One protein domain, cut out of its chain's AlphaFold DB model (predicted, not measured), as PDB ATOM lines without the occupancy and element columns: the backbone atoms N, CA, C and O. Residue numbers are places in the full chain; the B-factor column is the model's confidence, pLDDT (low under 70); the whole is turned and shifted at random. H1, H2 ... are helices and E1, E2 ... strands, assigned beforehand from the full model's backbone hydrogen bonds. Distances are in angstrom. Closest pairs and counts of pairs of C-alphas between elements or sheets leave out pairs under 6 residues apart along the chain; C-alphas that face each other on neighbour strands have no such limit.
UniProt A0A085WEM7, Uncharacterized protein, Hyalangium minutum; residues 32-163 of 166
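This is residues 32 to 163 of the 166 residues of an uncharacterized protein of Hyalangium minutum (UniProt A0A085WEM7). Two strongly twisted sheets lie face to face as a sandwich, their strands crossed at 53 degrees, with four short helices round the rims. One sheet is the branched E1, E2, E3, E4 and E5, the other the three-stranded E6, E7 and E8; E1 and E8 come close along one side, and a long loop, residues 121 to 136, makes one end of the length, with the turn between E7 and E8 at the other. The printed part has 132 residues, with named elements in the order E1, E2, E3, H1, H2, H3, E4, E5, H4, E6, E7, E8. The three-stranded sheet has the order E6, E7, E8, all antiparallel, and the neighbour pairs of the branched sheet are antiparallel too. The class is mixed, helices and strands; the whole is compact, with a radius of gyration of the C-alphas of 15.4 A, yet elongated, spanning 49 by 26 by 22 A.

In the branched sheet, E1, residues 32 to 36, and E2, residues 41 to 43, are on one side of E3, residues 46 to 55; E5, residues 95 to 101, is on the other side. The pairing is staggered: E3 pairs with E2 over residues 46 to 48, with E5 over 46 to 52 and with E1 over 51 to 54. N 35 and O 52 are 2.9 A apart between E1 and E3, N 48 and O 41 2.8 A in the hairpin of E2 and E3, and N 51 and O 96 2.8 A between E3 and E5, each within hydrogen-bond range. E4, residues 87 to 92, forms a hairpin with E5, with N 97 and O 89 at 2.8 A. H1, residues 58 to 62, only just on this sheet, only grazes it with residues 60 to 62. H2, residues 65 to 68, is on it at a height of 9.3 A, only just over E4, with 3 of its C-alphas there. H3, residues 79 to 84, only grazes the sheet with residues 81 to 84; the closest C-alphas of H3 and E5 are those of Leu 84 and Arg 101, 5.1 A apart. E6, residues 113 to 120, E7, residues 137 to 146, and E8, residues 152 to 162, form a meander, each strand the antiparallel neighbour of the one before. N 118 and O 140 are 2.9 A apart in the hairpin of E6 and E7, and N 141 and O 158 2.9 A in that of E7 and E8. The facing parts of the two sheets are 10.0 A centre to centre, their best planes 11 degrees apart. The closest C-alphas of E1 and E8 are those of Pro 34 and Leu 157, 5.9 A apart. Residues 72 to 73 make a short antiparallel pairing with residues 118 to 119 of E6. H4, residues 104 to 109, only grazes the three-stranded sheet with residues 106 to 107. Every O i to N i+4 pair is within range in H3, 1 of 2 in H4 and 0 of 1 in H1, where 2 of 2 O i to N i+3 pairs are; H2 is too short for an i+4 pair.

E1 begins at C-alpha 32, (-89.177, 42.907, -74.264), and is 12.8 A long. E3 is 29.8 A, E4 15.3 A and E5 19.7 A long. E6, 23.4 A long, begins at C-alpha 113, (-71.057, 48.083, -59.160). E7 is 28.6 A long; E8, 28.4 A long, ends at C-alpha 162, (-85.624, 29.651, -64.586).

The two C-alphas farthest apart are those of Ala 132 and Gln 149, 49.8 A. The printed part has no cut, and the link from E6 to E7, 16 residues, is long. The mean pLDDT of the printed part is 92.7; residues 132 to 134 and residue 163 are under 70.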
ATOM      1  N   THR A  32     -90.170  42.694 -73.214       95.75
ATOM      2  CA  THR A  32     -89.177  42.907 -74.264       95.75
ATOM      3  C   THR A  32     -88.441  44.213 -73.987       95.75
ATOM      4  O   THR A  32     -89.020  45.184 -73.489       95.75
ATOM      5  N   ASN A  33     -87.143  44.250 -74.302       95.62
ATOM      6  CA  ASN A  33     -86.330  45.471 -74.255       95.62
ATOM      7  C   ASN A  33     -86.430  46.265 -72.919       95.62
ATOM      8  O   ASN A  33     -86.756  47.465 -72.929       95.62
ATOM      9  N   PRO A  34     -86.189  45.617 -71.757       97.62
ATOM     10  CA  PRO A  34     -86.175  46.307 -70.475       97.62
ATOM     11  C   PRO A  34     -85.043  47.337 -70.435       97.62
ATOM     12  O   PRO A  34     -83.911  47.074 -70.838       97.62
ATOM     13  N   ARG A  35     -85.352  48.535 -69.949       97.62
ATOM     14  CA  ARG A  35     -84.443  49.685 -69.966       97.62
ATOM     15  C   ARG A  35     -84.772  50.661 -68.852       97.62
ATOM     16  O   ARG A  35     -85.873  50.651 -68.305       97.62
ATOM     17  N   LEU A  36     -83.839  51.554 -68.548       97.88
ATOM     18  CA  LEU A  36     -84.132  52.659 -67.648       97.88
ATOM     19  C   LEU A  36     -84.887  53.777 -68.374       97.88
ATOM     20  O   LEU A  36     -84.601  54.078 -69.532       97.88
ATOM     21  N   VAL A  37     -85.828  54.418 -67.683       96.44
ATOM     22  CA  VAL A  37     -86.507  55.630 -68.177       96.44
ATOM     23  C   VAL A  37     -85.531  56.809 -68.218       96.44
ATOM     24  O   VAL A  37     -85.541  57.610 -69.150       96.44
ATOM     25  N   ALA A  38     -84.683  56.903 -67.196       93.25
ATOM     26  CA  ALA A  38     -83.620  57.885 -67.037       93.25
ATOM     27  C   ALA A  38     -82.504  57.276 -66.167       93.25
ATOM     28  O   ALA A  38     -82.583  56.116 -65.773       93.25
ATOM     29  N   GLY A  39     -81.469  58.054 -65.841       93.12
ATOM     30  CA  GLY A  39     -80.502  57.653 -64.816       93.12
ATOM     31  C   GLY A  39     -81.119  57.581 -63.410       93.12
ATOM     32  O   GLY A  39     -82.338  57.607 -63.238       93.12
ATOM     33  N   LEU A  40     -80.270  57.529 -62.381       96.00
ATOM     34  CA  LEU A  40     -80.747  57.627 -61.002       96.00
ATOM     35  C   LEU A  40     -81.231  59.040 -60.686       96.00
ATOM     36  O   LEU A  40     -80.493  60.017 -60.819       96.00
ATOM     37  N   GLU A  41     -82.464  59.135 -60.213       95.25
ATOM     38  CA  GLU A  41     -83.086  60.393 -59.827       95.25
ATOM     39  C   GLU A  41     -82.901  60.619 -58.318       95.25
ATOM     40  O   GLU A  41     -83.152  59.707 -57.522       95.25
ATOM     41  N   PRO A  42     -82.475  61.815 -57.875       94.69
ATOM     42  CA  PRO A  42     -82.387  62.127 -56.454       94.69
ATOM     43  C   PRO A  42     -83.752  62.018 -55.765       94.69
ATOM     44  O   PRO A  42     -84.755  62.521 -56.268       94.69
ATOM     45  N   ALA A  43     -83.786  61.422 -54.574       94.56
ATOM     46  CA  ALA A  43     -84.992  61.340 -53.759       94.56
ATOM     47  C   ALA A  43     -84.676  61.509 -52.266       94.56
ATOM     48  O   ALA A  43     -83.541  61.283 -51.838       94.56
ATOM     49  N   PRO A  44     -85.659  61.882 -51.424       92.75
ATOM     50  CA  PRO A  44     -85.429  62.002 -49.989       92.75
ATOM     51  C   PRO A  44     -84.846  60.712 -49.390       92.75
ATOM     52  O   PRO A  44     -85.472  59.649 -49.431       92.75
ATOM     53  N   GLY A  45     -83.641  60.808 -48.824       90.94
ATOM     54  CA  GLY A  45     -82.943  59.679 -48.201       90.94
ATOM     55  C   GLY A  45     -82.289  58.681 -49.168       90.94
ATOM     56  O   GLY A  45     -81.930  57.590 -48.724       90.94
ATOM     57  N   GLY A  46     -82.139  59.018 -50.455       95.69
ATOM     58  CA  GLY A  46     -81.438  58.170 -51.419       95.69
ATOM     59  C   GLY A  46     -81.711  58.541 -52.877       95.69
ATOM     60  O   GLY A  46     -81.577  59.699 -53.269       95.69
ATOM     61  N   SER A  47     -82.066  57.545 -53.685       97.12
ATOM     62  CA  SER A  47     -82.330  57.717 -55.118       97.12
ATOM     63  C   SER A  47     -83.454  56.807 -55.609       97.12
ATOM     64  O   SER A  47     -83.874  55.878 -54.914       97.12
ATOM     65  N   LEU A  48     -83.973  57.104 -56.795       97.38
ATOM     66  CA  LEU A  48     -84.970  56.308 -57.499       97.38
ATOM     67  C   LEU A  48     -84.403  55.880 -58.846       97.38
ATOM     68  O   LEU A  48     -83.708  56.644 -59.512       97.38
ATOM     69  N   MET A  49     -84.748  54.669 -59.250       97.94
ATOM     70  CA  MET A  49     -84.526  54.170 -60.595       97.94
ATOM     71  C   MET A  49     -85.854  53.709 -61.159       97.94
ATOM     72  O   MET A  49     -86.573  52.951 -60.510       97.94
ATOM     73  N   ARG A  50     -86.162  54.143 -62.377       98.25
ATOM     74  CA  ARG A  50     -87.364  53.720 -63.088       98.25
ATOM     75  C   ARG A  50     -86.976  52.809 -64.235       98.25
ATOM     76  O   ARG A  50     -86.217  53.212 -65.114       98.25
ATOM     77  N   ILE A  51     -87.486  51.586 -64.198       98.50
ATOM     78  CA  ILE A  51     -87.326  50.569 -65.232       98.50
ATOM     79  C   ILE A  51     -88.617  50.529 -66.037       98.50
ATOM     80  O   ILE A  51     -89.690  50.411 -65.454       98.50
ATOM     81  N   THR A  52     -88.518  50.574 -67.360       98.25
ATOM     82  CA  THR A  52     -89.641  50.363 -68.273       98.25
ATOM     83  C   THR A  52     -89.305  49.298 -69.310       98.25
ATOM     84  O   THR A  52     -88.135  48.985 -69.530       98.25
ATOM     85  N   TRP A  53     -90.325  48.719 -69.931       98.12
ATOM     86  CA  TRP A  53     -90.182  47.679 -70.944       98.12
ATOM     87  C   TRP A  53     -91.310  47.758 -71.968       98.12
ATOM     88  O   TRP A  53     -92.378  48.330 -71.722       98.12
ATOM     89  N   ASP A  54     -91.066  47.157 -73.125       97.31
ATOM     90  CA  ASP A  54     -92.078  46.962 -74.150       97.31
ATOM     91  C   ASP A  54     -92.852  45.663 -73.852       97.31
ATOM     92  O   ASP A  54     -92.420  44.813 -73.067       97.31
ATOM     93  N   ARG A  55     -94.057  45.516 -74.416       95.75
ATOM     94  CA  ARG A  55     -94.893  44.332 -74.163       95.75
ATOM     95  C   ARG A  55     -94.135  43.055 -74.552       95.75
ATOM     96  O   ARG A  55     -93.448  43.040 -75.569       95.75
ATOM     97  N   GLY A  56     -94.283  42.011 -73.738       94.56
ATOM     98  CA  GLY A  56     -93.770  40.676 -74.021       94.56
ATOM     99  C   GLY A  56     -94.336  40.041 -75.295       94.56
ATOM    100  O   GLY A  56     -95.058  40.681 -76.069       94.56
ATOM    101  N   THR A  57     -94.041  38.761 -75.495       93.12
ATOM    102  CA  THR A  57     -94.534  37.969 -76.634       93.12
ATOM    103  C   THR A  57     -95.420  36.823 -76.158       93.12
ATOM    104  O   THR A  57     -95.386  36.459 -74.984       93.12
ATOM    105  N   ASP A  58     -96.228  36.268 -77.065       91.25
ATOM    106  CA  ASP A  58     -97.115  35.126 -76.805       91.25
ATOM    107  C   ASP A  58     -97.907  35.286 -75.492       91.25
ATOM    108  O   ASP A  58     -98.544  36.324 -75.297       91.25
ATOM    109  N   LEU A  59     -97.854  34.318 -74.570       88.94
ATOM    110  CA  LEU A  59     -98.563  34.423 -73.291       88.94
ATOM    111  C   LEU A  59     -98.023  35.533 -72.391       88.94
ATOM    112  O   LEU A  59     -98.785  36.150 -71.646       88.94
ATOM    113  N   GLY A  60     -96.726  35.825 -72.462       89.44
ATOM    114  CA  GLY A  60     -96.143  36.932 -71.712       89.44
ATOM    115  C   GLY A  60     -96.705  38.298 -72.128       89.44
ATOM    116  O   GLY A  60     -96.755  39.223 -71.316       89.44
ATOM    117  N   ALA A  61     -97.233  38.424 -73.353       92.19
ATOM    118  CA  ALA A  61     -97.911  39.630 -73.828       92.19
ATOM    119  C   ALA A  61     -99.284  39.867 -73.164       92.19
ATOM    120  O   ALA A  61     -99.770  41.004 -73.159       92.19
ATOM    121  N   GLU A  62     -99.904  38.811 -72.628       91.75
ATOM    122  CA  GLU A  62    -101.231  38.831 -71.997       91.75
ATOM    123  C   GLU A  62    -101.181  39.168 -70.500       91.75
ATOM    124  O   GLU A  62    -102.220  39.403 -69.878       91.75
ATOM    125  N   LEU A  63     -99.983  39.233 -69.912       93.31
ATOM    126  CA  LEU A  63     -99.809  39.506 -68.488       93.31
ATOM    127  C   LEU A  63    -100.285  40.913 -68.120       93.31
ATOM    128  O   LEU A  63     -99.911  41.920 -68.731       93.31
ATOM    129  N   SER A  64    -101.118  40.972 -67.083       93.38
ATOM    130  CA  SER A  64    -101.700  42.211 -66.576       93.38
ATOM    131  C   SER A  64    -100.734  42.971 -65.663       93.38
ATOM    132  O   SER A  64     -99.744  42.432 -65.171       93.38
ATOM    133  N   SER A  65    -101.059  44.229 -65.361       95.12
ATOM    134  CA  SER A  65    -100.326  45.019 -64.365       95.12
ATOM    135  C   SER A  65    -100.258  44.338 -62.992       95.12
ATOM    136  O   SER A  65     -99.266  44.498 -62.291       95.12
ATOM    137  N   ASP A  66    -101.262  43.539 -62.616       95.50
ATOM    138  CA  ASP A  66    -101.275  42.838 -61.326       95.50
ATOM    139  C   ASP A  66    -100.150  41.797 -61.216       95.50
ATOM    140  O   ASP A  66     -99.645  41.559 -60.120       95.50
ATOM    141  N   TYR A  67     -99.720  41.214 -62.343       95.12
ATOM    142  CA  TYR A  67     -98.552  40.332 -62.402       95.12
ATOM    143  C   TYR A  67     -97.275  41.102 -62.048       95.12
ATOM    144  O   TYR A  67     -96.538  40.737 -61.131       95.12
ATOM    145  N   PHE A  68     -97.044  42.220 -62.741       96.62
ATOM    146  CA  PHE A  68     -95.844  43.038 -62.559       96.62
ATOM    147  C   PHE A  68     -95.829  43.779 -61.214       96.62
ATOM    148  O   PHE A  68     -94.759  44.054 -60.675       96.62
ATOM    149  N   ALA A  69     -96.997  44.059 -60.629       97.19
ATOM    150  CA  ALA A  69     -97.124  44.662 -59.303       97.19
ATOM    151  C   ALA A  69     -96.598  43.766 -58.170       97.19
ATOM    152  O   ALA A  69     -96.311  44.272 -57.087       97.19
ATOM    153  N   GLN A  70     -96.441  42.460 -58.412       96.62
ATOM    154  CA  GLN A  70     -95.881  41.509 -57.446       96.62
ATOM    155  C   GLN A  70     -94.360  41.328 -57.570       96.62
ATOM    156  O   GLN A  70     -93.797  40.437 -56.934       96.62
ATOM    157  N   ALA A  71     -93.683  42.161 -58.368       97.06
ATOM    158  CA  ALA A  71     -92.230  42.147 -58.467       97.06
ATOM    159  C   ALA A  71     -91.571  42.384 -57.099       97.06
ATOM    160  O   ALA A  71     -91.888  43.342 -56.390       97.06
ATOM    161  N   GLN A  72     -90.603  41.542 -56.753       96.50
ATOM    162  CA  GLN A  72     -89.872  41.622 -55.488       96.50
ATOM    163  C   GLN A  72     -88.397  41.274 -55.684       96.50
ATOM    164  O   GLN A  72     -88.025  40.672 -56.685       96.50
ATOM    165  N   LEU A  73     -87.541  41.629 -54.726       96.94
ATOM    166  CA  LEU A  73     -86.142  41.193 -54.757       96.94
ATOM    167  C   LEU A  73     -86.040  39.681 -54.584       96.94
ATOM    168  O   LEU A  73     -86.743  39.092 -53.760       96.94
ATOM    169  N   ALA A  74     -85.102  39.080 -55.304       94.94
ATOM    170  CA  ALA A  74     -84.824  37.659 -55.207       94.94
ATOM    171  C   ALA A  74     -84.345  37.260 -53.803       94.94
ATOM    172  O   ALA A  74     -83.661  38.031 -53.110       94.94
ATOM    173  N   GLY A  75     -84.722  36.056 -53.373       89.69
ATOM    174  CA  GLY A  75     -84.429  35.536 -52.034       89.69
ATOM    175  C   GLY A  75     -82.928  35.392 -51.773       89.69
ATOM    176  O   GLY A  75     -82.469  35.616 -50.654       89.69
ATOM    177  N   GLU A  76     -82.174  35.122 -52.830       88.94
ATOM    178  CA  GLU A  76     -80.722  34.999 -52.902       88.94
ATOM    179  C   GLU A  76     -79.979  36.343 -52.986       88.94
ATOM    180  O   GLU A  76     -78.753  36.368 -52.917       88.94
ATOM    181  N   THR A  77     -80.696  37.468 -53.108       91.31
ATOM    182  CA  THR A  77     -80.078  38.803 -53.072       91.31
ATOM    183  C   THR A  77     -79.343  38.995 -51.743       91.31
ATOM    184  O   THR A  77     -79.946  38.823 -50.679       91.31
ATOM    185  N   ALA A  78     -78.067  39.393 -51.807       92.56
ATOM    186  CA  ALA A  78     -77.234  39.646 -50.633       92.56
ATOM    187  C   ALA A  78     -77.911  40.625 -49.656       92.56
ATOM    188  O   ALA A  78     -78.538  41.604 -50.069       92.56
ATOM    189  N   GLU A  79     -77.775  40.376 -48.350       93.81
ATOM    190  CA  GLU A  79     -78.476  41.143 -47.309       93.81
ATOM    191  C   GLU A  79     -78.155  42.644 -47.367       93.81
ATOM    192  O   GLU A  79     -79.054  43.475 -47.256       93.81
ATOM    193  N   GLU A  80     -76.895  42.996 -47.621       94.38
ATOM    194  CA  GLU A  80     -76.458  44.385 -47.778       94.38
ATOM    195  C   GLU A  80     -77.134  45.083 -48.968       94.38
ATOM    196  O   GLU A  80     -77.594  46.215 -48.830       94.38
ATOM    197  N   VAL A  81     -77.291  44.393 -50.102       96.19
ATOM    198  CA  VAL A  81     -77.987  44.913 -51.287       96.19
ATOM    199  C   VAL A  81     -79.477  45.060 -51.003       96.19
ATOM    200  O   VAL A  81     -80.079  46.092 -51.301       96.19
ATOM    201  N   ARG A  82     -80.081  44.064 -50.349       96.31
ATOM    202  CA  ARG A  82     -81.486  44.123 -49.933       96.31
ATOM    203  C   ARG A  82     -81.747  45.299 -48.991       96.31
ATOM    204  O   ARG A  82     -82.752  45.987 -49.140       96.31
ATOM    205  N   ALA A  83     -80.840  45.574 -48.057       95.81
ATOM    206  CA  ALA A  83     -80.961  46.708 -47.143       95.81
ATOM    207  C   ALA A  83     -80.927  48.068 -47.870       95.81
ATOM    208  O   ALA A  83     -81.550  49.031 -47.400       95.81
ATOM    209  N   LEU A  84     -80.243  48.147 -49.020       97.19
ATOM    210  CA  LEU A  84     -80.202  49.339 -49.870       97.19
ATOM    211  C   LEU A  84     -81.486  49.562 -50.655       97.19
ATOM    212  O   LEU A  84     -81.760  50.713 -50.980       97.19
ATOM    213  N   ILE A  85     -82.264  48.518 -50.939       98.12
ATOM    214  CA  ILE A  85     -83.460  48.583 -51.785       98.12
ATOM    215  C   ILE A  85     -84.712  48.396 -50.913       98.12
ATOM    216  O   ILE A  85     -85.248  47.293 -50.804       98.12
ATOM    217  N   PRO A  86     -85.205  49.456 -50.246       96.94
ATOM    218  CA  PRO A  86     -86.368  49.358 -49.368       96.94
ATOM    219  C   PRO A  86     -87.677  49.043 -50.095       96.94
ATOM    220  O   PRO A  86     -88.624  48.619 -49.438       96.94
ATOM    221  N   SER A  87     -87.777  49.303 -51.402       97.31
ATOM    222  CA  SER A  87     -89.013  49.049 -52.142       97.31
ATOM    223  C   SER A  87     -88.797  48.899 -53.644       97.31
ATOM    224  O   SER A  87     -88.015  49.635 -54.251       97.31
ATOM    225  N   VAL A  88     -89.601  48.016 -54.228       98.12
ATOM    226  CA  VAL A  88     -89.849  47.873 -55.664       98.12
ATOM    227  C   VAL A  88     -91.355  48.028 -55.848       98.12
ATOM    228  O   VAL A  88     -92.129  47.457 -55.081       98.12
ATOM    229  N   THR A  89     -91.799  48.877 -56.769       98.19
ATOM    230  CA  THR A  89     -93.230  49.184 -56.916       98.19
ATOM    231  C   THR A  89     -93.573  49.454 -58.368       98.19
ATOM    232  O   THR A  89     -92.856  50.190 -59.039       98.19
ATOM    233  N   LEU A  90     -94.688  48.906 -58.843       98.12
ATOM    234  CA  LEU A  90     -95.231  49.249 -60.151       98.12
ATOM    235  C   LEU A  90     -95.863  50.648 -60.100       98.12
ATOM    236  O   LEU A  90     -96.785  50.885 -59.323       98.12
ATOM    237  N   THR A  91     -95.349  51.578 -60.903       96.94
ATOM    238  CA  THR A  91     -95.780  52.989 -60.938       96.94
ATOM    239  C   THR A  91     -96.493  53.380 -62.230       96.94
ATOM    240  O   THR A  91     -97.138  54.426 -62.279       96.94
ATOM    241  N   GLY A  92     -96.442  52.524 -63.250       93.88
ATOM    242  CA  GLY A  92     -97.180  52.655 -64.506       93.88
ATOM    243  C   GLY A  92     -97.493  51.284 -65.108       93.88
ATOM    244  O   GLY A  92     -97.131  50.265 -64.534       93.88
ATOM    245  N   GLU A  93     -98.145  51.229 -66.276       92.19
ATOM    246  CA  GLU A  93     -98.547  49.947 -66.898       92.19
ATOM    247  C   GLU A  93     -97.354  48.999 -67.136       92.19
ATOM    248  O   GLU A  93     -97.471  47.792 -66.951       92.19
ATOM    249  N   ARG A  94     -96.197  49.548 -67.526       96.12
ATOM    250  CA  ARG A  94     -94.931  48.821 -67.728       96.12
ATOM    251  C   ARG A  94     -93.767  49.622 -67.162       96.12
ATOM    252  O   ARG A  94     -92.805  49.926 -67.866       96.12
ATOM    253  N   GLU A  95     -93.920  50.078 -65.922       98.19
ATOM    254  CA  GLU A  95     -92.889  50.844 -65.225       98.19
ATOM    255  C   GLU A  95     -92.766  50.396 -63.767       98.19
ATOM    256  O   GLU A  95     -93.716  50.519 -62.993       98.19
ATOM    257  N   LEU A  96     -91.583  49.909 -63.390       98.50
ATOM    258  CA  LEU A  96     -91.201  49.635 -62.007       98.50
ATOM    259  C   LEU A  96     -90.320  50.768 -61.492       98.50
ATOM    260  O   LEU A  96     -89.291  51.090 -62.085       98.50
ATOM    261  N   THR A  97     -90.673  51.311 -60.336       98.50
ATOM    262  CA  THR A  97     -89.804  52.187 -59.558       98.50
ATOM    263  C   THR A  97     -89.098  51.375 -58.478       98.50
ATOM    264  O   THR A  97     -89.730  50.812 -57.582       98.50
ATOM    265  N   VAL A  98     -87.769  51.348 -58.544       98.44
ATOM    266  CA  VAL A  98     -86.881  50.811 -57.511       98.44
ATOM    267  C   VAL A  98     -86.361  51.980 -56.686       98.44
ATOM    268  O   VAL A  98     -85.735  52.901 -57.212       98.44
ATOM    269  N   ARG A  99     -86.624  51.961 -55.380       98.25
ATOM    270  CA  ARG A  99     -86.084  52.961 -54.457       98.25
ATOM    271  C   ARG A  99     -84.818  52.433 -53.826       98.25
ATOM    272  O   ARG A  99     -84.823  51.331 -53.290       98.25
ATOM    273  N   PHE A 100     -83.794  53.272 -53.804       98.12
ATOM    274  CA  PHE A 100     -82.546  53.026 -53.106       98.12
ATOM    275  C   PHE A 100     -82.405  53.967 -51.910       98.12
ATOM    276  O   PHE A 100     -82.828  55.128 -51.945       98.12
ATOM    277  N   ARG A 101     -81.755  53.484 -50.854       97.19
ATOM    278  CA  ARG A 101     -81.095  54.330 -49.854       97.19
ATOM    279  C   ARG A 101     -79.847  54.970 -50.471       97.19
ATOM    280  O   ARG A 101     -79.526  54.754 -51.638       97.19
ATOM    281  N   THR A 102     -79.129  55.775 -49.697       94.12
ATOM    282  CA  THR A 102     -77.849  56.350 -50.128       94.12
ATOM    283  C   THR A 102     -76.858  55.255 -50.541       94.12
ATOM    284  O   THR A 102     -76.432  54.462 -49.707       94.12
ATOM    285  N   LEU A 103     -76.468  55.244 -51.821       94.19
ATOM    286  CA  LEU A 103     -75.581  54.228 -52.403       94.19
ATOM    287  C   LEU A 103     -74.088  54.493 -52.160       94.19
ATOM    288  O   LEU A 103     -73.298  53.557 -52.187       94.19
ATOM    289  N   GLY A 104     -73.692  55.745 -51.903       91.88
ATOM    290  CA  GLY A 104     -72.282  56.154 -51.786       91.88
ATOM    291  C   GLY A 104     -71.422  55.234 -50.904       91.88
ATOM    292  O   GLY A 104     -70.464  54.662 -51.422       91.88
ATOM    293  N   PRO A 105     -71.795  55.000 -49.628       92.31
ATOM    294  CA  PRO A 105     -71.032  54.127 -48.729       92.31
ATOM    295  C   PRO A 105     -70.912  52.675 -49.213       92.31
ATOM    296  O   PRO A 105     -69.910  52.008 -48.960       92.31
ATOM    297  N   TYR A 106     -71.927  52.170 -49.921       94.00
ATOM    298  CA  TYR A 106     -71.871  50.836 -50.511       94.00
ATOM    299  C   TYR A 106     -70.875  50.797 -51.677       94.00
ATOM    300  O   TYR A 106     -69.985  49.947 -51.706       94.00
ATOM    301  N   LEU A 107     -70.967  51.766 -52.593       94.62
ATOM    302  CA  LEU A 107     -70.131  51.840 -53.795       94.62
ATOM    303  C   LEU A 107     -68.646  52.090 -53.498       94.62
ATOM    304  O   LEU A 107     -67.804  51.865 -54.364       94.62
ATOM    305  N   GLU A 108     -68.290  52.583 -52.312       91.19
ATOM    306  CA  GLU A 108     -66.892  52.698 -51.869       91.19
ATOM    307  C   GLU A 108     -66.211  51.334 -51.701       91.19
ATOM    308  O   GLU A 108     -65.019  51.219 -51.974       91.19
ATOM    309  N   ASN A 109     -66.968  50.299 -51.328       91.12
ATOM    310  CA  ASN A 109     -66.435  48.969 -51.029       91.12
ATOM    311  C   ASN A 109     -66.684  47.936 -52.144       91.12
ATOM    312  O   ASN A 109     -66.089  46.863 -52.122       91.12
ATOM    313  N   HIS A 110     -67.518  48.266 -53.139       91.38
ATOM    314  CA  HIS A 110     -68.042  47.307 -54.125       91.38
ATOM    315  C   HIS A 110     -67.721  47.684 -55.576       91.38
ATOM    316  O   HIS A 110     -68.544  47.525 -56.469       91.38
ATOM    317  N   GLN A 111     -66.515  48.208 -55.819       91.81
ATOM    318  CA  GLN A 111     -65.983  48.454 -57.173       91.81
ATOM    319  C   GLN A 111     -66.905  49.287 -58.084       91.81
ATOM    320  O   GLN A 111     -66.894  49.128 -59.301       91.81
ATOM    321  N   ASN A 112     -67.693  50.196 -57.500       94.50
ATOM    322  CA  ASN A 112     -68.685  50.985 -58.229       94.50
ATOM    323  C   ASN A 112     -69.716  50.139 -59.004       94.50
ATOM    324  O   ASN A 112     -70.211  50.600 -60.024       94.50
ATOM    325  N   ALA A 113     -70.046  48.934 -58.543       96.12
ATOM    326  CA  ALA A 113     -71.057  48.083 -59.160       96.12
ATOM    327  C   ALA A 113     -72.162  47.727 -58.158       96.12
ATOM    328  O   ALA A 113     -71.933  47.690 -56.946       96.12
ATOM    329  N   LEU A 114     -73.369  47.484 -58.665       96.81
ATOM    330  CA  LEU A 114     -74.500  46.980 -57.896       96.81
ATOM    331  C   LEU A 114     -75.297  45.990 -58.745       96.81
ATOM    332  O   LEU A 114     -75.844  46.359 -59.783       96.81
ATOM    333  N   ASP A 115     -75.412  44.765 -58.243       96.50
ATOM    334  CA  ASP A 115     -76.162  43.679 -58.863       96.50
ATOM    335  C   ASP A 115     -77.342  43.276 -57.989       96.50
ATOM    336  O   ASP A 115     -77.202  43.057 -56.783       96.50
ATOM    337  N   PHE A 116     -78.515  43.133 -58.597       97.38
ATOM    338  CA  PHE A 116     -79.671  42.533 -57.942       97.38
ATOM    339  C   PHE A 116     -80.603  41.889 -58.962       97.38
ATOM    340  O   PHE A 116     -80.542  42.154 -60.161       97.38
ATOM    341  N   THR A 117     -81.482  41.020 -58.473       97.38
ATOM    342  CA  THR A 117     -82.483  40.353 -59.307       97.38
ATOM    343  C   THR A 117     -83.869  40.652 -58.767       97.38
ATOM    344  O   THR A 117     -84.111  40.559 -57.561       97.38
ATOM    345  N   LEU A 118     -84.772  41.036 -59.664       97.50
ATOM    346  CA  LEU A 118     -86.201  41.086 -59.389       97.50
ATOM    347  C   LEU A 118     -86.823  39.767 -59.832       97.50
ATOM    348  O   LEU A 118     -86.518  39.291 -60.919       97.50
ATOM    349  N   VAL A 119     -87.692  39.194 -59.011       95.56
ATOM    350  CA  VAL A 119     -88.475  38.001 -59.345       95.56
ATOM    351  C   VAL A 119     -89.930  38.398 -59.478       95.56
ATOM    352  O   VAL A 119     -90.434  39.241 -58.728       95.56
ATOM    353  N   PHE A 120     -90.594  37.749 -60.415       94.31
ATOM    354  CA  PHE A 120     -92.017  37.862 -60.664       94.31
ATOM    355  C   PHE A 120     -92.695  36.551 -60.256       94.31
ATOM    356  O   PHE A 120     -92.039  35.506 -60.202       94.31
ATOM    357  N   PRO A 121     -93.994  36.584 -59.919       90.56
ATOM    358  CA  PRO A 121     -94.714  35.370 -59.581       90.56
ATOM    359  C   PRO A 121     -94.809  34.424 -60.787       90.56
ATOM    360  O   PRO A 121     -94.565  34.792 -61.936       90.56
ATOM    361  N   ASP A 122     -95.244  33.201 -60.512       88.56
ATOM    362  CA  ASP A 122     -95.640  32.249 -61.542       88.56
ATOM    363  C   ASP A 122     -96.809  32.804 -62.387       88.56
ATOM    364  O   ASP A 122     -97.835  33.246 -61.847       88.56
ATOM    365  N   ARG A 123     -96.660  32.749 -63.718       87.94
ATOM    366  CA  ARG A 123     -97.660  33.170 -64.712       87.94
ATOM    367  C   ARG A 123     -99.004  32.465 -64.548       87.94
ATOM    368  O   ARG A 123    -100.034  33.089 -64.794       87.94
ATOM    369  N   ARG A 124     -99.030  31.214 -64.072       87.12
ATOM    370  CA  ARG A 124    -100.256  30.409 -63.885       87.12
ATOM    371  C   ARG A 124    -101.265  31.047 -62.933       87.12
ATOM    372  O   ARG A 124    -102.442  30.697 -62.944       87.12
ATOM    373  N   LYS A 125    -100.828  31.999 -62.103       86.38
ATOM    374  CA  LYS A 125    -101.711  32.783 -61.228       86.38
ATOM    375  C   LYS A 125    -102.477  33.887 -61.973       86.38
ATOM    376  O   LYS A 125    -103.379  34.477 -61.384       86.38
ATOM    377  N   PHE A 126    -102.123  34.172 -63.228       89.62
ATOM    378  CA  PHE A 126    -102.598  35.335 -63.989       89.62
ATOM    379  C   PHE A 126    -103.081  35.001 -65.399       89.62
ATOM    380  O   PHE A 126    -103.990  35.665 -65.891       89.62
ATOM    381  N   VAL A 127    -102.507  33.985 -66.039       85.56
ATOM    382  CA  VAL A 127    -102.901  33.517 -67.372       85.56
ATOM    383  C   VAL A 127    -103.204  32.024 -67.342       85.56
ATOM    384  O   VAL A 127    -102.645  31.271 -66.543       85.56
ATOM    385  N   SER A 128    -104.123  31.596 -68.208       84.94
ATOM    386  CA  SER A 128    -104.451  30.180 -68.358       84.94
ATOM    387  C   SER A 128    -103.442  29.529 -69.297       84.94
ATOM    388  O   SER A 128    -103.379  29.866 -70.475       84.94
ATOM    389  N   CYS A 129    -102.653  28.604 -68.764       81.38
ATOM    390  CA  CYS A 129    -101.671  27.823 -69.504       81.38
ATOM    391  C   CYS A 129    -101.458  26.469 -68.811       81.38
ATOM    392  O   CYS A 129    -101.838  26.286 -67.651       81.38
ATOM    393  N   GLU A 130    -100.874  25.512 -69.523       79.38
ATOM    394  CA  GLU A 130    -100.501  24.195 -68.998       79.38
ATOM    395  C   GLU A 130     -98.975  24.082 -68.910       79.38
ATOM    396  O   GLU A 130     -98.303  24.416 -69.879       79.38
ATOM    397  N   HIS A 131     -98.445  23.574 -67.790       70.81
ATOM    398  CA  HIS A 131     -97.023  23.256 -67.592       70.81
ATOM    399  C   HIS A 131     -96.913  21.923 -66.840       70.81
ATOM    400  O   HIS A 131     -97.504  21.763 -65.765       70.81
ATOM    401  N   ALA A 132     -96.173  20.955 -67.384       63.19
ATOM    402  CA  ALA A 132     -95.891  19.687 -66.713       63.19
ATOM    403  C   ALA A 132     -94.687  19.873 -65.774       63.19
ATOM    404  O   ALA A 132     -93.566  19.579 -66.153       63.19
ATOM    405  N   GLY A 133     -94.883  20.431 -64.576       64.25
ATOM    406  CA  GLY A 133     -93.764  20.678 -63.656       64.25
ATOM    407  C   GLY A 133     -94.081  21.616 -62.492       64.25
ATOM    408  O   GLY A 133     -95.247  21.933 -62.231       64.25
ATOM    409  N   MET A 134     -93.025  22.019 -61.779       63.69
ATOM    410  CA  MET A 134     -93.070  22.968 -60.658       63.69
ATOM    411  C   MET A 134     -93.271  24.418 -61.130       63.69
ATOM    412  O   MET A 134     -93.335  24.683 -62.325       63.69
ATOM    413  N   ASP A 135     -93.419  25.338 -60.176       71.06
ATOM    414  CA  ASP A 135     -93.569  26.774 -60.427       71.06
ATOM    415  C   ASP A 135     -92.352  27.345 -61.178       71.06
ATOM    416  O   ASP A 135     -91.210  27.179 -60.741       71.06
ATOM    417  N   ASP A 136     -92.609  28.062 -62.273       73.19
ATOM    418  CA  ASP A 136     -91.594  28.826 -62.998       73.19
ATOM    419  C   ASP A 136     -91.185  30.075 -62.216       73.19
ATOM    420  O   ASP A 136     -92.021  30.770 -61.626       73.19
ATOM    421  N   ALA A 137     -89.900  30.422 -62.292       79.38
ATOM    422  CA  ALA A 137     -89.394  31.684 -61.775       79.38
ATOM    423  C   ALA A 137     -88.963  32.600 -62.925       79.38
ATOM    424  O   ALA A 137     -87.949  32.378 -63.591       79.38
ATOM    425  N   TYR A 138     -89.725  33.672 -63.118       88.62
ATOM    426  CA  TYR A 138     -89.404  34.731 -64.065       88.62
ATOM    427  C   TYR A 138     -88.620  35.827 -63.355       88.62
ATOM    428  O   TYR A 138     -89.014  36.289 -62.283       88.62
ATOM    429  N   MET A 139     -87.500  36.240 -63.938       94.38
ATOM    430  CA  MET A 139     -86.533  37.113 -63.287       94.38
ATOM    431  C   MET A 139     -86.094  38.247 -64.209       94.38
ATOM    432  O   MET A 139     -85.892  38.048 -65.400       94.38
ATOM    433  N   LEU A 140     -85.860  39.424 -63.639       97.06
ATOM    434  CA  LEU A 140     -85.154  40.523 -64.287       97.06
ATOM    435  C   LEU A 140     -83.845  40.755 -63.537       97.06
ATOM    436  O   LEU A 140     -83.845  41.245 -62.404       97.06
ATOM    437  N   LYS A 141     -82.730  40.393 -64.171       96.88
ATOM    438  CA  LYS A 141     -81.388  40.671 -63.659       96.88
ATOM    439  C   LYS A 141     -81.039  42.119 -63.967       96.88
ATOM    440  O   LYS A 141     -81.219  42.564 -65.101       96.88
ATOM    441  N   VAL A 142     -80.552  42.836 -62.961       97.94
ATOM    442  CA  VAL A 142     -80.163  44.241 -63.062       97.94
ATOM    443  C   VAL A 142     -78.716  44.379 -62.611       97.94
ATOM    444  O   VAL A 142     -78.399  44.098 -61.456       97.94
ATOM    445  N   HIS A 143     -77.872  44.855 -63.520       97.69
ATOM    446  CA  HIS A 143     -76.489  45.228 -63.254       97.69
ATOM    447  C   HIS A 143     -76.325  46.733 -63.471       97.69
ATOM    448  O   HIS A 143     -76.621  47.250 -64.552       97.69
ATOM    449  N   LEU A 144     -75.869  47.447 -62.446       98.12
ATOM    450  CA  LEU A 144     -75.603  48.881 -62.495       98.12
ATOM    451  C   LEU A 144     -74.111  49.130 -62.289       98.12
ATOM    452  O   LEU A 144     -73.555  48.738 -61.264       98.12
ATOM    453  N   GLN A 145     -73.493  49.846 -63.222       97.81
ATOM    454  CA  GLN A 145     -72.105  50.282 -63.138       97.81
ATOM    455  C   GLN A 145     -72.048  51.798 -62.971       97.81
ATOM    456  O   GLN A 145     -72.698  52.556 -63.696       97.81
ATOM    457  N   PHE A 146     -71.234  52.234 -62.021       97.25
ATOM    458  CA  PHE A 146     -71.047  53.627 -61.660       97.25
ATOM    459  C   PHE A 146     -69.629  54.091 -62.001       97.25
ATOM    460  O   PHE A 146     -68.671  53.310 -61.965       97.25
ATOM    461  N   ASP A 147     -69.498  55.382 -62.289       95.31
ATOM    462  CA  ASP A 147     -68.211  56.027 -62.521       95.31
ATOM    463  C   ASP A 147     -67.478  56.354 -61.200       95.31
ATOM    464  O   ASP A 147     -67.944  56.089 -60.083       95.31
ATOM    465  N   ALA A 148     -66.294  56.963 -61.309       92.12
ATOM    466  CA  ALA A 148     -65.502  57.378 -60.149       92.12
ATOM    467  C   ALA A 148     -66.189  58.467 -59.298       92.12
ATOM    468  O   ALA A 148     -65.888  58.598 -58.110       92.12
ATOM    469  N   GLN A 149     -67.118  59.226 -59.883       91.81
ATOM    470  CA  GLN A 149     -67.946  60.246 -59.235       91.81
ATOM    471  C   GLN A 149     -69.254  59.662 -58.671       91.81
ATOM    472  O   GLN A 149     -70.117  60.410 -58.199       91.81
ATOM    473  N   LYS A 150     -69.389  58.328 -58.680       91.25
ATOM    474  CA  LYS A 150     -70.558  57.579 -58.206       91.25
ATOM    475  C   LYS A 150     -71.841  57.938 -58.963       91.25
ATOM    476  O   LYS A 150     -72.936  57.785 -58.422       91.25
ATOM    477  N   GLN A 151     -71.715  58.428 -60.193       92.81
ATOM    478  CA  GLN A 151     -72.839  58.602 -61.103       92.81
ATOM    479  C   GLN A 151     -73.054  57.310 -61.885       92.81
ATOM    480  O   GLN A 151     -72.103  56.584 -62.169       92.81
ATOM    481  N   LEU A 152     -74.310  57.001 -62.203       96.69
ATOM    482  CA  LEU A 152     -74.637  55.826 -63.006       96.69
ATOM    483  C   LEU A 152     -74.086  56.014 -64.427       96.69
ATOM    484  O   LEU A 152     -74.505  56.928 -65.134       96.69
ATOM    485  N   GLU A 153     -73.170  55.140 -64.832       96.62
ATOM    486  CA  GLU A 153     -72.531  55.152 -66.152       96.62
ATOM    487  C   GLU A 153     -73.220  54.173 -67.108       96.62
ATOM    488  O   GLU A 153     -73.454  54.488 -68.277       96.62
ATOM    489  N   ARG A 154     -73.575  52.982 -66.612       96.81
ATOM    490  CA  ARG A 154     -74.221  51.932 -67.403       96.81
ATOM    491  C   ARG A 154     -75.231  51.156 -66.571       96.81
ATOM    492  O   ARG A 154     -75.011  50.897 -65.392       96.81
ATOM    493  N   ALA A 155     -76.312  50.744 -67.222       97.75
ATOM    494  CA  ALA A 155     -77.260  49.780 -66.690       97.75
ATOM    495  C   ALA A 155     -77.501  48.677 -67.721       97.75
ATOM    496  O   ALA A 155     -77.763  48.966 -68.889       97.75
ATOM    497  N   GLU A 156     -77.422  47.428 -67.280       97.88
ATOM    498  CA  GLU A 156     -77.731  46.246 -68.078       97.88
ATOM    499  C   GLU A 156     -78.903  45.519 -67.417       97.88
ATOM    500  O   GLU A 156     -78.888  45.231 -66.218       97.88
ATOM    501  N   LEU A 157     -79.961  45.299 -68.196       97.75
ATOM    502  CA  LEU A 157     -81.200  44.685 -67.745       97.75
ATOM    503  C   LEU A 157     -81.513  43.521 -68.674       97.75
ATOM    504  O   LEU A 157     -81.578  43.701 -69.889       97.75
ATOM    505  N   ALA A 158     -81.701  42.335 -68.107       95.25
ATOM    506  CA  ALA A 158     -81.981  41.136 -68.883       95.25
ATOM    507  C   ALA A 158     -83.039  40.278 -68.195       95.25
ATOM    508  O   ALA A 158     -82.897  39.926 -67.018       95.25
ATOM    509  N   GLU A 159     -84.088  39.935 -68.940       91.75
ATOM    510  CA  GLU A 159     -85.024  38.903 -68.507       91.75
ATOM    511  C   GLU A 159     -84.322  37.539 -68.522       91.75
ATOM    512  O   GLU A 159     -83.522  37.220 -69.406       91.75
ATOM    513  N   HIS A 160     -84.610  36.734 -67.510       88.12
ATOM    514  CA  HIS A 160     -84.186  35.354 -67.412       88.12
ATOM    515  C   HIS A 160     -85.348  34.524 -66.885       88.12
ATOM    516  O   HIS A 160     -86.008  34.915 -65.923       88.12
ATOM    517  N   VAL A 161     -85.574  33.366 -67.492       81.75
ATOM    518  CA  VAL A 161     -86.563  32.406 -67.012       81.75
ATOM    519  C   VAL A 161     -85.815  31.206 -66.465       81.75
ATOM    520  O   VAL A 161     -84.997  30.607 -67.164       81.75
ATOM    521  N   SER A 162     -86.064  30.894 -65.199       75.62
ATOM    522  CA  SER A 162     -85.624  29.651 -64.586       75.62
ATOM    523  C   SER A 162     -86.814  28.708 -64.568       75.62
ATOM    524  O   SER A 162     -87.733  28.878 -63.764       75.62
ATOM    525  N   PHE A 163     -86.776  27.721 -65.451       68.44
ATOM    526  CA  PHE A 163     -87.712  26.607 -65.430       68.44
ATOM    527  C   PHE A 163     -87.297  25.667 -64.298       68.44
ATOM    528  O   PHE A 163     -86.115  25.350 -64.145       68.44
TER     529      PHE A 163